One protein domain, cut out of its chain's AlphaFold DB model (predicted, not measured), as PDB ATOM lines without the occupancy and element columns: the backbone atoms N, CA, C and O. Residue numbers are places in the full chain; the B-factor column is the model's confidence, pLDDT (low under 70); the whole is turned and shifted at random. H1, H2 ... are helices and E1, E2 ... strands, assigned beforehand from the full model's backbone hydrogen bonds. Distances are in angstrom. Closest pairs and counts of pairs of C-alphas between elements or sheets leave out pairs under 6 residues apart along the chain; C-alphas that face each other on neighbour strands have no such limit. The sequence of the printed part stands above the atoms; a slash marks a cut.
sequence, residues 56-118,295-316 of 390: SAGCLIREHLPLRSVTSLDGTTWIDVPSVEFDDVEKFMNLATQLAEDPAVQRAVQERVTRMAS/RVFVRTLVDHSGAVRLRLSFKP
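What this domain is: This is residues 56 to 118 and 295 to 316 of the 390 residues of the protein "Hypothetical protein" of Chrysotila carterae (UniProt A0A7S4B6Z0). This is a loose, open assembly of two hairpins and three helices: the long hairpin of E3 and E4 and the short hairpin of E1 and E2 meet at E2 and E4, while the helices stand off to one side with gaps between. H2 runs along the long hairpin without reaching it, H1 stands apart from H2 and is joined to E1 of the short hairpin by a tight link of 3 residues, and H3 makes a corner with the end of H2 and sticks out with residues 103 to 108 and 110 to 118. The printed part has 85 residues, with three named helices and four named strands in the order H1 E1 E2 H2 H3 E3 E4. There are two antiparallel sheets of two strands each, E1 - E2 and E3 - E4, and the class is mixed, helices and strands. The whole is loose, with a radius of gyration of the C-alphas of 14.9 A, and elongated, spanning 44 by 29 by 20 A.

How they stand to each other: E3, residues 295 to 302, and E4, residues 308 to 315, form an antiparallel hairpin at 158 degrees between directions. N 299 and O 311 are 2.9 A apart and N 309 and O 301 are 2.7 A apart, both within hydrogen-bond range. E1, residues 68 to 71, and E2, residues 77 to 80, form a second antiparallel hairpin, at 148 degrees, with N 70 and O 78 within hydrogen-bond range at 2.8 A. E2 and E4 have 7 pairs of C-alphas within 8 A, the closest those of Asp 80 and Arg 309, 6.8 A apart. H2, residues 86 to 101, is apart from E3 and E4. H3, residues 103 to 118, is close to H2 but not clearly touching it, the closest C-alphas being those of Ala 100 and Gln 106, 6.8 A apart. H2 and H3 run the same way at a steep tilt of 61 degrees. H1, residues 56 to 64, is apart from H2 and H3. In H1, H2 and H3 every O i to N i+4 pair is within hydrogen-bond range.

Where its parts are: From first to last C-alpha, E3 is 22.5 A long, E4 22.0 A, H2 22.9 A, H3 22.1 A and H1 12.3 A. H1 begins at C-alpha 56 (24.893, -9.525, 45.863). H3 ends at C-alpha 118 (31.289, -10.265, 17.938), and E4 ends at C-alpha 315 (41.196, -27.278, 25.381).

The domain as a whole: The C-alphas of Ser 118 and His 304 are the two farthest apart, at 44.7 A. Residues 119 to 294 are not printed, and C-alphas 118 and 295 are 20.5 A apart across this cut. Of the links that are printed whole, each is tight. The mean pLDDT of the printed part is 71.1; 29 residues are under 70, among them residues 56 to 67, and H1 has a mean of 53.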
ATOM      1  N   SER A  56      25.660  -9.030  44.709       53.56
ATOM      2  CA  SER A  56      24.893  -9.525  45.863       53.56
ATOM      3  C   SER A  56      24.859 -11.056  45.928       53.56
ATOM      4  O   SER A  56      25.099 -11.627  46.990       53.56
ATOM      5  N   ALA A  57      24.636 -11.743  44.802       48.38
ATOM      6  CA  ALA A  57      24.701 -13.206  44.748       48.38
ATOM      7  C   ALA A  57      26.117 -13.725  45.064       48.38
ATOM      8  O   ALA A  57      26.283 -14.681  45.821       48.38
ATOM      9  N   GLY A  58      27.153 -13.056  44.548       51.03
ATOM     10  CA  GLY A  58      28.549 -13.364  44.856       51.03
ATOM     11  C   GLY A  58      28.939 -13.086  46.313       51.03
ATOM     12  O   GLY A  58      29.834 -13.752  46.833       51.03
ATOM     13  N   CYS A  59      28.291 -12.126  46.976       53.69
ATOM     14  CA  CYS A  59      28.424 -11.880  48.410       53.69
ATOM     15  C   CYS A  59      27.741 -12.977  49.230       53.69
ATOM     16  O   CYS A  59      28.386 -13.514  50.120       53.69
ATOM     17  N   LEU A  60      26.521 -13.394  48.874       52.34
ATOM     18  CA  LEU A  60      25.809 -14.482  49.560       52.34
ATOM     19  C   LEU A  60      26.561 -15.817  49.466       52.34
ATOM     20  O   LEU A  60      26.664 -16.548  50.447       52.34
ATOM     21  N   ILE A  61      27.148 -16.123  48.306       52.12
ATOM     22  CA  ILE A  61      27.976 -17.327  48.135       52.12
ATOM     23  C   ILE A  61      29.234 -17.255  49.014       52.12
ATOM     24  O   ILE A  61      29.605 -18.254  49.623       52.12
ATOM     25  N   ARG A  62      29.877 -16.083  49.114       51.78
ATOM     26  CA  ARG A  62      31.060 -15.867  49.969       51.78
ATOM     27  C   ARG A  62      30.733 -15.826  51.462       51.78
ATOM     28  O   ARG A  62      31.591 -16.154  52.271       51.78
ATOM     29  N   GLU A  63      29.523 -15.417  51.822       59.09
ATOM     30  CA  GLU A  63      29.044 -15.369  53.202       59.09
ATOM     31  C   GLU A  63      28.674 -16.766  53.716       59.09
ATOM     32  O   GLU A  63      28.949 -17.097  54.868       59.09
ATOM     33  N   HIS A  64      28.098 -17.610  52.857       53.91
ATOM     34  CA  HIS A  64      27.628 -18.941  53.242       53.91
ATOM     35  C   HIS A  64      28.625 -20.076  52.992       53.91
ATOM     36  O   HIS A  64      28.413 -21.182  53.488       53.91
ATOM     37  N   LEU A  65      29.712 -19.828  52.258       56.75
ATOM     38  CA  LEU A  65      30.785 -20.795  52.053       56.75
ATOM     39  C   LEU A  65      32.128 -20.134  52.385       56.75
ATOM     40  O   LEU A  65      32.459 -19.117  51.772       56.75
ATOM     41  N   PRO A  66      32.939 -20.697  53.301       59.94
ATOM     42  CA  PRO A  66      34.285 -20.206  53.579       59.94
ATOM     43  C   PRO A  66      35.219 -20.549  52.406       59.94
ATOM     44  O   PRO A  66      36.069 -21.428  52.497       59.94
ATOM     45  N   LEU A  67      35.034 -19.887  51.265       66.19
ATOM     46  CA  LEU A  67      35.827 -20.097  50.060       66.19
ATOM     47  C   LEU A  67      37.140 -19.330  50.189       66.19
ATOM     48  O   LEU A  67      37.147 -18.100  50.281       66.19
ATOM     49  N   ARG A  68      38.268 -20.041  50.154       71.75
ATOM     50  CA  ARG A  68      39.592 -19.423  50.087       71.75
ATOM     51  C   ARG A  68      40.085 -19.489  48.649       71.75
ATOM     52  O   ARG A  68      40.368 -20.563  48.135       71.75
ATOM     53  N   SER A  69      40.217 -18.347  47.981       68.56
ATOM     54  CA  SER A  69      40.911 -18.317  46.690       68.56
ATOM     55  C   SER A  69      42.418 -18.436  46.920       68.56
ATOM     56  O   SER A  69      42.993 -17.613  47.634       68.56
ATOM     57  N   VAL A  70      43.059 -19.432  46.315       74.62
ATOM     58  CA  VAL A  70      44.511 -19.629  46.366       74.62
ATOM     59  C   VAL A  70      45.058 -19.575  44.951       74.62
ATOM     60  O   VAL A  70      44.724 -20.406  44.114       74.62
ATOM     61  N   THR A  71      45.913 -18.603  44.662       75.00
ATOM     62  CA  THR A  71      46.614 -18.550  43.377       75.00
ATOM     63  C   THR A  71      47.858 -19.425  43.463       75.00
ATOM     64  O   THR A  71      48.699 -19.236  44.339       75.00
ATOM     65  N   SER A  72      47.955 -20.416  42.583       67.62
ATOM     66  CA  SER A  72      49.141 -21.259  42.440       67.62
ATOM     67  C   SER A  72      50.280 -20.483  41.761       67.62
ATOM     68  O   SER A  72      50.056 -19.440  41.147       67.62
ATOM     69  N   LEU A  73      51.511 -20.991  41.872       57.91
ATOM     70  CA  LEU A  73      52.724 -20.378  41.305       57.91
ATOM     71  C   LEU A  73      52.660 -20.192  39.778       57.91
ATOM     72  O   LEU A  73      53.351 -19.339  39.237       57.91
ATOM     73  N   ASP A  74      51.818 -20.963  39.091       67.25
ATOM     74  CA  ASP A  74      51.548 -20.858  37.652       67.25
ATOM     75  C   ASP A  74      50.508 -19.777  37.296       67.25
ATOM     76  O   ASP A  74      50.070 -19.697  36.151       67.25
ATOM     77  N   GLY A  75      50.068 -18.970  38.267       73.19
ATOM     78  CA  GLY A  75      49.027 -17.954  38.089       73.19
ATOM     79  C   GLY A  75      47.603 -18.518  38.067       73.19
ATOM     80  O   GLY A  75      46.642 -17.753  37.988       73.19
ATOM     81  N   THR A  76      47.431 -19.841  38.177       58.75
ATOM     82  CA  THR A  76      46.105 -20.463  38.205       58.75
ATOM     83  C   THR A  76      45.423 -20.168  39.540       58.75
ATOM     84  O   THR A  76      45.923 -20.549  40.599       58.75
ATOM     85  N   THR A  77      44.255 -19.528  39.507       61.91
ATOM     86  CA  THR A  77      43.416 -19.323  40.694       61.91
ATOM     87  C   THR A  77      42.640 -20.593  41.023       61.91
ATOM     88  O   THR A  77      41.799 -21.040  40.242       61.91
ATOM     89  N   TRP A  78      42.898 -21.154  42.195       66.81
ATOM     90  CA  TRP A  78      42.162 -22.260  42.786       66.81
ATOM     91  C   TRP A  78      41.158 -21.728  43.799       66.81
ATOM     92  O   TRP A  78      41.389 -20.707  44.445       66.81
ATOM     93  N   ILE A  79      40.041 -22.431  43.943       75.00
ATOM     94  CA  ILE A  79      39.095 -22.199  45.029       75.00
ATOM     95  C   ILE A  79      39.276 -23.374  45.982       75.00
ATOM     96  O   ILE A  79      38.862 -24.489  45.670       75.00
ATOM     97  N   ASP A  80      39.951 -23.130  47.102       65.88
ATOM     98  CA  ASP A  80      40.019 -24.080  48.202       65.88
ATOM     99  C   ASP A  80      38.714 -23.992  48.988       65.88
ATOM    100  O   ASP A  80      38.331 -22.931  49.496       65.88
ATOM    101  N   VAL A  81      38.044 -25.135  49.093       70.44
ATOM    102  CA  VAL A  81      36.920 -25.312  50.003       70.44
ATOM    103  C   VAL A  81      37.458 -26.121  51.188       70.44
ATOM    104  O   VAL A  81      37.792 -27.296  51.009       70.44
ATOM    105  N   PRO A  82      37.665 -25.502  52.365       62.03
ATOM    106  CA  PRO A  82      38.232 -26.192  53.515       62.03
ATOM    107  C   PRO A  82      37.304 -27.333  53.935       62.03
ATOM    108  O   PRO A  82      36.093 -27.138  53.950       62.03
ATOM    109  N   SER A  83      37.909 -28.496  54.226       59.00
ATOM    110  CA  SER A  83      37.306 -29.766  54.674       59.00
ATOM    111  C   SER A  83      35.778 -29.754  54.698       59.00
ATOM    112  O   SER A  83      35.137 -29.462  55.705       59.00
ATOM    113  N   VAL A  84      35.213 -30.007  53.526       56.06
ATOM    114  CA  VAL A  84      33.775 -30.077  53.324       56.06
ATOM    115  C   VAL A  84      33.357 -31.471  53.768       56.06
ATOM    116  O   VAL A  84      33.853 -32.454  53.210       56.06
ATOM    117  N   GLU A  85      32.488 -31.587  54.775       74.62
ATOM    118  CA  GLU A  85      31.873 -32.882  55.066       74.62
ATOM    119  C   GLU A  85      31.189 -33.399  53.794       74.62
ATOM    120  O   GLU A  85      30.736 -32.622  52.952       74.62
ATOM    121  N   PHE A  86      31.138 -34.718  53.608       58.19
ATOM    122  CA  PHE A  86      30.656 -35.312  52.354       58.19
ATOM    123  C   PHE A  86      29.249 -34.804  51.965       58.19
ATOM    124  O   PHE A  86      28.965 -34.583  50.786       58.19
ATOM    125  N   ASP A  87      28.419 -34.513  52.969       67.00
ATOM    126  CA  ASP A  87      27.073 -33.953  52.821       67.00
ATOM    127  C   ASP A  87      27.066 -32.504  52.296       67.00
ATOM    128  O   ASP A  87      26.124 -32.084  51.618       67.00
ATOM    129  N   ASP A  88      28.111 -31.724  52.562       75.19
ATOM    130  CA  ASP A  88      28.238 -30.345  52.088       75.19
ATOM    131  C   ASP A  88      28.787 -30.280  50.655       75.19
ATOM    132  O   ASP A  88      28.459 -29.350  49.911       75.19
ATOM    133  N   VAL A  89      29.518 -31.309  50.204       72.06
ATOM    134  CA  VAL A  89      29.910 -31.456  48.793       72.06
ATOM    135  C   VAL A  89      28.674 -31.716  47.935       72.06
ATOM    136  O   VAL A  89      28.525 -31.109  46.874       72.06
ATOM    137  N   GLU A  90      27.751 -32.565  48.395       74.06
ATOM    138  CA  GLU A  90      26.492 -32.812  47.685       74.06
ATOM    139  C   GLU A  90      25.639 -31.536  47.604       74.06
ATOM    140  O   GLU A  90      25.140 -31.191  46.530       74.06
ATOM    141  N   LYS A  91      25.525 -30.772  48.700       72.75
ATOM    142  CA  LYS A  91      24.831 -29.470  48.696       72.75
ATOM    143  C   LYS A  91      25.495 -28.466  47.758       72.75
ATOM    144  O   LYS A  91      24.789 -27.779  47.024       72.75
ATOM    145  N   PHE A  92      26.825 -28.404  47.738       78.62
ATOM    146  CA  PHE A  92      27.572 -27.532  46.836       78.62
ATOM    147  C   PHE A  92      27.350 -27.905  45.366       78.62
ATOM    148  O   PHE A  92      27.054 -27.035  44.549       78.62
ATOM    149  N   MET A  93      27.420 -29.194  45.023       73.62
ATOM    150  CA  MET A  93      27.165 -29.670  43.660       73.62
ATOM    151  C   MET A  93      25.714 -29.415  43.233       73.62
ATOM    152  O   MET A  93      25.471 -29.001  42.097       73.62
ATOM    153  N   ASN A  94      24.755 -29.586  44.145       75.12
ATOM    154  CA  ASN A  94      23.353 -29.250  43.900       75.12
ATOM    155  C   ASN A  94      23.159 -27.742  43.687       75.12
ATOM    156  O   ASN A  94      22.453 -27.352  42.762       75.12
ATOM    157  N   LEU A  95      23.821 -26.892  44.478       75.62
ATOM    158  CA  LEU A  95      23.777 -25.438  44.314       75.62
ATOM    159  C   LEU A  95      24.426 -24.994  42.994       75.62
ATOM    160  O   LEU A  95      23.863 -24.169  42.282       75.62
ATOM    161  N   ALA A  96      25.576 -25.565  42.632       73.50
ATOM    162  CA  ALA A  96      26.243 -25.293  41.361       73.50
ATOM    163  C   ALA A  96      25.375 -25.711  40.163       73.50
ATOM    164  O   ALA A  96      25.306 -24.989  39.170       73.50
ATOM    165  N   THR A  97      24.670 -26.841  40.279       76.06
ATOM    166  CA  THR A  97      23.710 -27.302  39.265       76.06
ATOM    167  C   THR A  97      22.530 -26.337  39.157       76.06
ATOM    168  O   THR A  97      22.212 -25.895  38.059       76.06
ATOM    169  N   GLN A  98      21.948 -25.919  40.285       77.38
ATOM    170  CA  GLN A  98      20.854 -24.941  40.304       77.38
ATOM    171  C   GLN A  98      21.267 -23.588  39.707       77.38
ATOM    172  O   GLN A  98      20.517 -23.010  38.928       77.38
ATOM    173  N   LEU A  99      22.473 -23.100  40.011       77.00
ATOM    174  CA  LEU A  99      23.007 -21.864  39.431       77.00
ATOM    175  C   LEU A  99      23.272 -21.992  37.925       77.00
ATOM    176  O   LEU A  99      23.067 -21.030  37.190       77.00
ATOM    177  N   ALA A 100      23.710 -23.160  37.449       73.75
ATOM    178  CA  ALA A 100      23.888 -23.415  36.020       73.75
ATOM    179  C   ALA A 100      22.547 -23.524  35.268       73.75
ATOM    180  O   ALA A 100      22.477 -23.217  34.076       73.75
ATOM    181  N   GLU A 101      21.488 -23.954  35.954       77.69
ATOM    182  CA  GLU A 101      20.122 -24.038  35.430       77.69
ATOM    183  C   GLU A 101      19.357 -22.708  35.509       77.69
ATOM    184  O   GLU A 101      18.338 -22.559  34.832       77.69
ATOM    185  N   ASP A 102      19.843 -21.728  36.279       86.19
ATOM    186  CA  ASP A 102      19.199 -20.423  36.412       86.19
ATOM    187  C   ASP A 102      19.144 -19.692  35.046       86.19
ATOM    188  O   ASP A 102      20.189 -19.375  34.455       86.19
ATOM    189  N   PRO A 103      17.941 -19.354  34.535       82.94
ATOM    190  CA  PRO A 103      17.778 -18.660  33.259       82.94
ATOM    191  C   PRO A 103      18.476 -17.295  33.183       82.94
ATOM    192  O   PRO A 103      18.760 -16.804  32.090       82.94
ATOM    193  N   ALA A 104      18.715 -16.624  34.311       79.25
ATOM    194  CA  ALA A 104      19.476 -15.380  34.365       79.25
ATOM    195  C   ALA A 104      20.972 -15.623  34.129       79.25
ATOM    196  O   ALA A 104      21.590 -14.907  33.337       79.25
ATOM    197  N   VAL A 105      21.535 -16.658  34.758       80.62
ATOM    198  CA  VAL A 105      22.943 -17.040  34.594       80.62
ATOM    199  C   VAL A 105      23.195 -17.522  33.167       80.62
ATOM    200  O   VAL A 105      24.141 -17.065  32.527       80.62
ATOM    201  N   GLN A 106      22.309 -18.359  32.620       77.94
ATOM    202  CA  GLN A 106      22.415 -18.825  31.234       77.94
ATOM    203  C   GLN A 106      22.380 -17.669  30.228       77.94
ATOM    204  O   GLN A 106      23.217 -17.623  29.326       77.94
ATOM    205  N   ARG A 107      21.480 -16.691  30.413       85.62
ATOM    206  CA  ARG A 107      21.432 -15.483  29.572       85.62
ATOM    207  C   ARG A 107      22.715 -14.663  29.667       85.62
ATOM    208  O   ARG A 107      23.243 -14.266  28.634       85.62
ATOM    209  N   ALA A 108      23.241 -14.448  30.872       79.75
ATOM    210  CA  ALA A 108      24.476 -13.689  31.068       79.75
ATOM    211  C   ALA A 108      25.691 -14.375  30.417       79.75
ATOM    212  O   ALA A 108      26.514 -13.715  29.778       79.75
ATOM    213  N   VAL A 109      25.791 -15.704  30.532       81.50
ATOM    214  CA  VAL A 109      26.841 -16.496  29.873       81.50
ATOM    215  C   VAL A 109      26.695 -16.418  28.357       81.50
ATOM    216  O   VAL A 109      27.673 -16.141  27.663       81.50
ATOM    217  N   GLN A 110      25.482 -16.598  27.833       80.94
ATOM    218  CA  GLN A 110      25.220 -16.536  26.399       80.94
ATOM    219  C   GLN A 110      25.526 -15.147  25.826       80.94
ATOM    220  O   GLN A 110      26.181 -15.054  24.792       80.94
ATOM    221  N   GLU A 111      25.146 -14.073  26.522       87.94
ATOM    222  CA  GLU A 111      25.470 -12.696  26.138       87.94
ATOM    223  C   GLU A 111      26.984 -12.436  26.153       87.94
ATOM    224  O   GLU A 111      27.525 -11.761  25.276       87.94
ATOM    225  N   ARG A 112      27.709 -12.989  27.131       73.88
ATOM    226  CA  ARG A 112      29.170 -12.870  27.185       73.88
ATOM    227  C   ARG A 112      29.826 -13.586  26.006       73.88
ATOM    228  O   ARG A 112      30.735 -13.026  25.393       73.88
ATOM    229  N   VAL A 113      29.355 -14.789  25.679       77.00
ATOM    230  CA  VAL A 113      29.850 -15.589  24.551       77.00
ATOM    231  C   VAL A 113      29.570 -14.888  23.224       77.00
ATOM    232  O   VAL A 113      30.485 -14.750  22.415       77.00
ATOM    233  N   THR A 114      28.358 -14.371  23.005       83.31
ATOM    234  CA  THR A 114      28.027 -13.630  21.777       83.31
ATOM    235  C   THR A 114      28.825 -12.335  21.668       83.31
ATOM    236  O   THR A 114      29.339 -12.022  20.595       83.31
ATOM    237  N   ARG A 115      29.029 -11.618  22.780       83.00
ATOM    238  CA  ARG A 115      29.873 -10.416  22.813       83.00
ATOM    239  C   ARG A 115      31.323 -10.735  22.455       83.00
ATOM    240  O   ARG A 115      31.928 -10.001  21.678       83.00
ATOM    241  N   MET A 116      31.869 -11.836  22.969       75.25
ATOM    242  CA  MET A 116      33.215 -12.302  22.621       75.25
ATOM    243  C   MET A 116      33.330 -12.743  21.159       75.25
ATOM    244  O   MET A 116      34.330 -12.433  20.520       75.25
ATOM    245  N   ALA A 117      32.308 -13.407  20.617       77.38
ATOM    246  CA  ALA A 117      32.263 -13.777  19.205       77.38
ATOM    247  C   ALA A 117      32.201 -12.534  18.299       77.38
ATOM    248  O   ALA A 117      32.882 -12.468  17.281       77.38
ATOM    249  N   SER A 118      31.441 -11.510  18.703       84.00
ATOM    250  CA  SER A 118      31.289 -10.265  17.938       84.00
ATOM    251  C   SER A 118      32.500  -9.331  18.007       84.00
ATOM    252  O   SER A 118      32.695  -8.520  17.107       84.00
ATOM    253  N   ARG A 295      35.520 -27.961  24.225       63.91
ATOM    254  CA  ARG A 295      35.369 -29.011  25.231       63.91
ATOM    255  C   ARG A 295      35.864 -28.492  26.574       63.91
ATOM    256  O   ARG A 295      37.041 -28.153  26.726       63.91
ATOM    257  N   VAL A 296      34.959 -28.459  27.545       70.19
ATOM    258  CA  VAL A 296      35.283 -28.175  28.944       70.19
ATOM    259  C   VAL A 296      35.710 -29.477  29.609       70.19
ATOM    260  O   VAL A 296      34.967 -30.457  29.618       70.19
ATOM    261  N   PHE A 297      36.915 -29.494  30.164       67.81
ATOM    262  CA  PHE A 297      37.431 -30.602  30.954       67.81
ATOM    263  C   PHE A 297      37.380 -30.213  32.422       67.81
ATOM    264  O   PHE A 297      38.093 -29.306  32.855       67.81
ATOM    265  N   VAL A 298      36.565 -30.936  33.184       76.88
ATOM    266  CA  VAL A 298      36.549 -30.855  34.643       76.88
ATOM    267  C   VAL A 298      37.425 -31.983  35.170       76.88
ATOM    268  O   VAL A 298      37.156 -33.155  34.912       76.88
ATOM    269  N   ARG A 299      38.505 -31.640  35.871       80.50
ATOM    270  CA  ARG A 299      39.311 -32.607  36.620       80.50
ATOM    271  C   ARG A 299      39.090 -32.395  38.105       80.50
ATOM    272  O   ARG A 299      39.326 -31.300  38.604       80.50
ATOM    273  N   THR A 300      38.702 -33.458  38.789       77.44
ATOM    274  CA  THR A 300      38.600 -33.492  40.245       77.44
ATOM    275  C   THR A 300      39.846 -34.170  40.796       77.44
ATOM    276  O   THR A 300      40.175 -35.285  40.393       77.44
ATOM    277  N   LEU A 301      40.561 -33.485  41.679       78.62
ATOM    278  CA  LEU A 301      41.727 -33.997  42.387       78.62
ATOM    279  C   LEU A 301      41.369 -34.057  43.865       78.62
ATOM    280  O   LEU A 301      40.965 -33.047  44.429       78.62
ATOM    281  N   VAL A 302      41.508 -35.224  44.479       80.81
ATOM    282  CA  VAL A 302      41.400 -35.368  45.933       80.81
ATOM    283  C   VAL A 302      42.818 -35.524  46.451       80.81
ATOM    284  O   VAL A 302      43.530 -36.426  46.005       80.81
ATOM    285  N   ASP A 303      43.267 -34.611  47.306       79.94
ATOM    286  CA  ASP A 303      44.591 -34.728  47.909       79.94
ATOM    287  C   ASP A 303      44.588 -35.704  49.098       79.94
ATOM    288  O   ASP A 303      43.550 -36.196  49.544       79.94
ATOM    289  N   HIS A 304      45.777 -36.012  49.615       70.62
ATOM    290  CA  HIS A 304      45.952 -36.911  50.760       70.62
ATOM    291  C   HIS A 304      45.359 -36.352  52.067       70.62
ATOM    292  O   HIS A 304      45.241 -37.096  53.035       70.62
ATOM    293  N   SER A 305      44.979 -35.068  52.100       82.00
ATOM    294  CA  SER A 305      44.273 -34.448  53.226       82.00
ATOM    295  C   SER A 305      42.749 -34.581  53.122       82.00
ATOM    296  O   SER A 305      42.031 -34.187  54.038       82.00
ATOM    297  N   GLY A 306      42.245 -35.155  52.022       76.00
ATOM    298  CA  GLY A 306      40.818 -35.278  51.740       76.00
ATOM    299  C   GLY A 306      40.197 -34.015  51.140       76.00
ATOM    300  O   GLY A 306      38.984 -33.980  50.941       76.00
ATOM    301  N   ALA A 307      40.991 -32.988  50.821       75.00
ATOM    302  CA  ALA A 307      40.484 -31.795  50.161       75.00
ATOM    303  C   ALA A 307      40.244 -32.073  48.671       75.00
ATOM    304  O   ALA A 307      41.077 -32.665  47.975       75.00
ATOM    305  N   VAL A 308      39.088 -31.631  48.176       74.88
ATOM    306  CA  VAL A 308      38.683 -31.789  46.779       74.88
ATOM    307  C   VAL A 308      38.999 -30.505  46.018       74.88
ATOM    308  O   VAL A 308      38.409 -29.459  46.272       74.88
ATOM    309  N   ARG A 309      39.903 -30.587  45.041       77.62
ATOM    310  CA  ARG A 309      40.244 -29.497  44.122       77.62
ATOM    311  C   ARG A 309      39.633 -29.751  42.755       77.62
ATOM    312  O   ARG A 309      39.862 -30.791  42.135       77.62
ATOM    313  N   LEU A 310      38.885 -28.775  42.255       77.69
ATOM    314  CA  LEU A 310      38.310 -28.805  40.914       77.69
ATOM    315  C   LEU A 310      39.157 -27.939  39.981       77.69
ATOM    316  O   LEU A 310      39.343 -26.750  40.223       77.69
ATOM    317  N   ARG A 311      39.657 -28.530  38.894       79.19
ATOM    318  CA  ARG A 311      40.317 -27.809  37.804       79.19
ATOM    319  C   ARG A 311      39.408 -27.798  36.587       79.19
ATOM    320  O   ARG A 311      39.156 -28.845  35.989       79.19
ATOM    321  N   LEU A 312      38.976 -26.608  36.194       72.25
ATOM    322  CA  LEU A 312      38.325 -26.370  34.910       72.25
ATOM    323  C   LEU A 312      39.411 -26.038  33.888       72.25
ATOM    324  O   LEU A 312      40.207 -25.126  34.092       72.25
ATOM    325  N   SER A 313      39.481 -26.800  32.801       73.50
ATOM    326  CA  SER A 313      40.376 -26.494  31.686       73.50
ATOM    327  C   SER A 313      39.621 -26.536  30.370       73.50
ATOM    328  O   SER A 313      38.842 -27.451  30.109       73.50
ATOM    329  N   PHE A 314      39.869 -25.538  29.534       72.81
ATOM    330  CA  PHE A 314      39.345 -25.465  28.181       72.81
ATOM    331  C   PHE A 314      40.468 -25.909  27.255       72.81
ATOM    332  O   PHE A 314      41.550 -25.323  27.289       72.81
ATOM    333  N   LYS A 315      40.255 -26.964  26.462       65.44
ATOM    334  CA  LYS A 315      41.196 -27.278  25.381       65.44
ATOM    335  C   LYS A 315      40.555 -26.891  24.056       65.44
ATOM    336  O   LYS A 315      39.518 -27.475  23.725       65.44
ATOM    337  N   PRO A 316      41.153 -25.961  23.294       52.47
ATOM    338  CA  PRO A 316      40.771 -25.794  21.905       52.47
ATOM    339  C   PRO A 316      41.061 -27.108  21.170       52.47
ATOM    340  O   PRO A 316      42.098 -27.745  21.386       52.47
TER     341      PRO A 316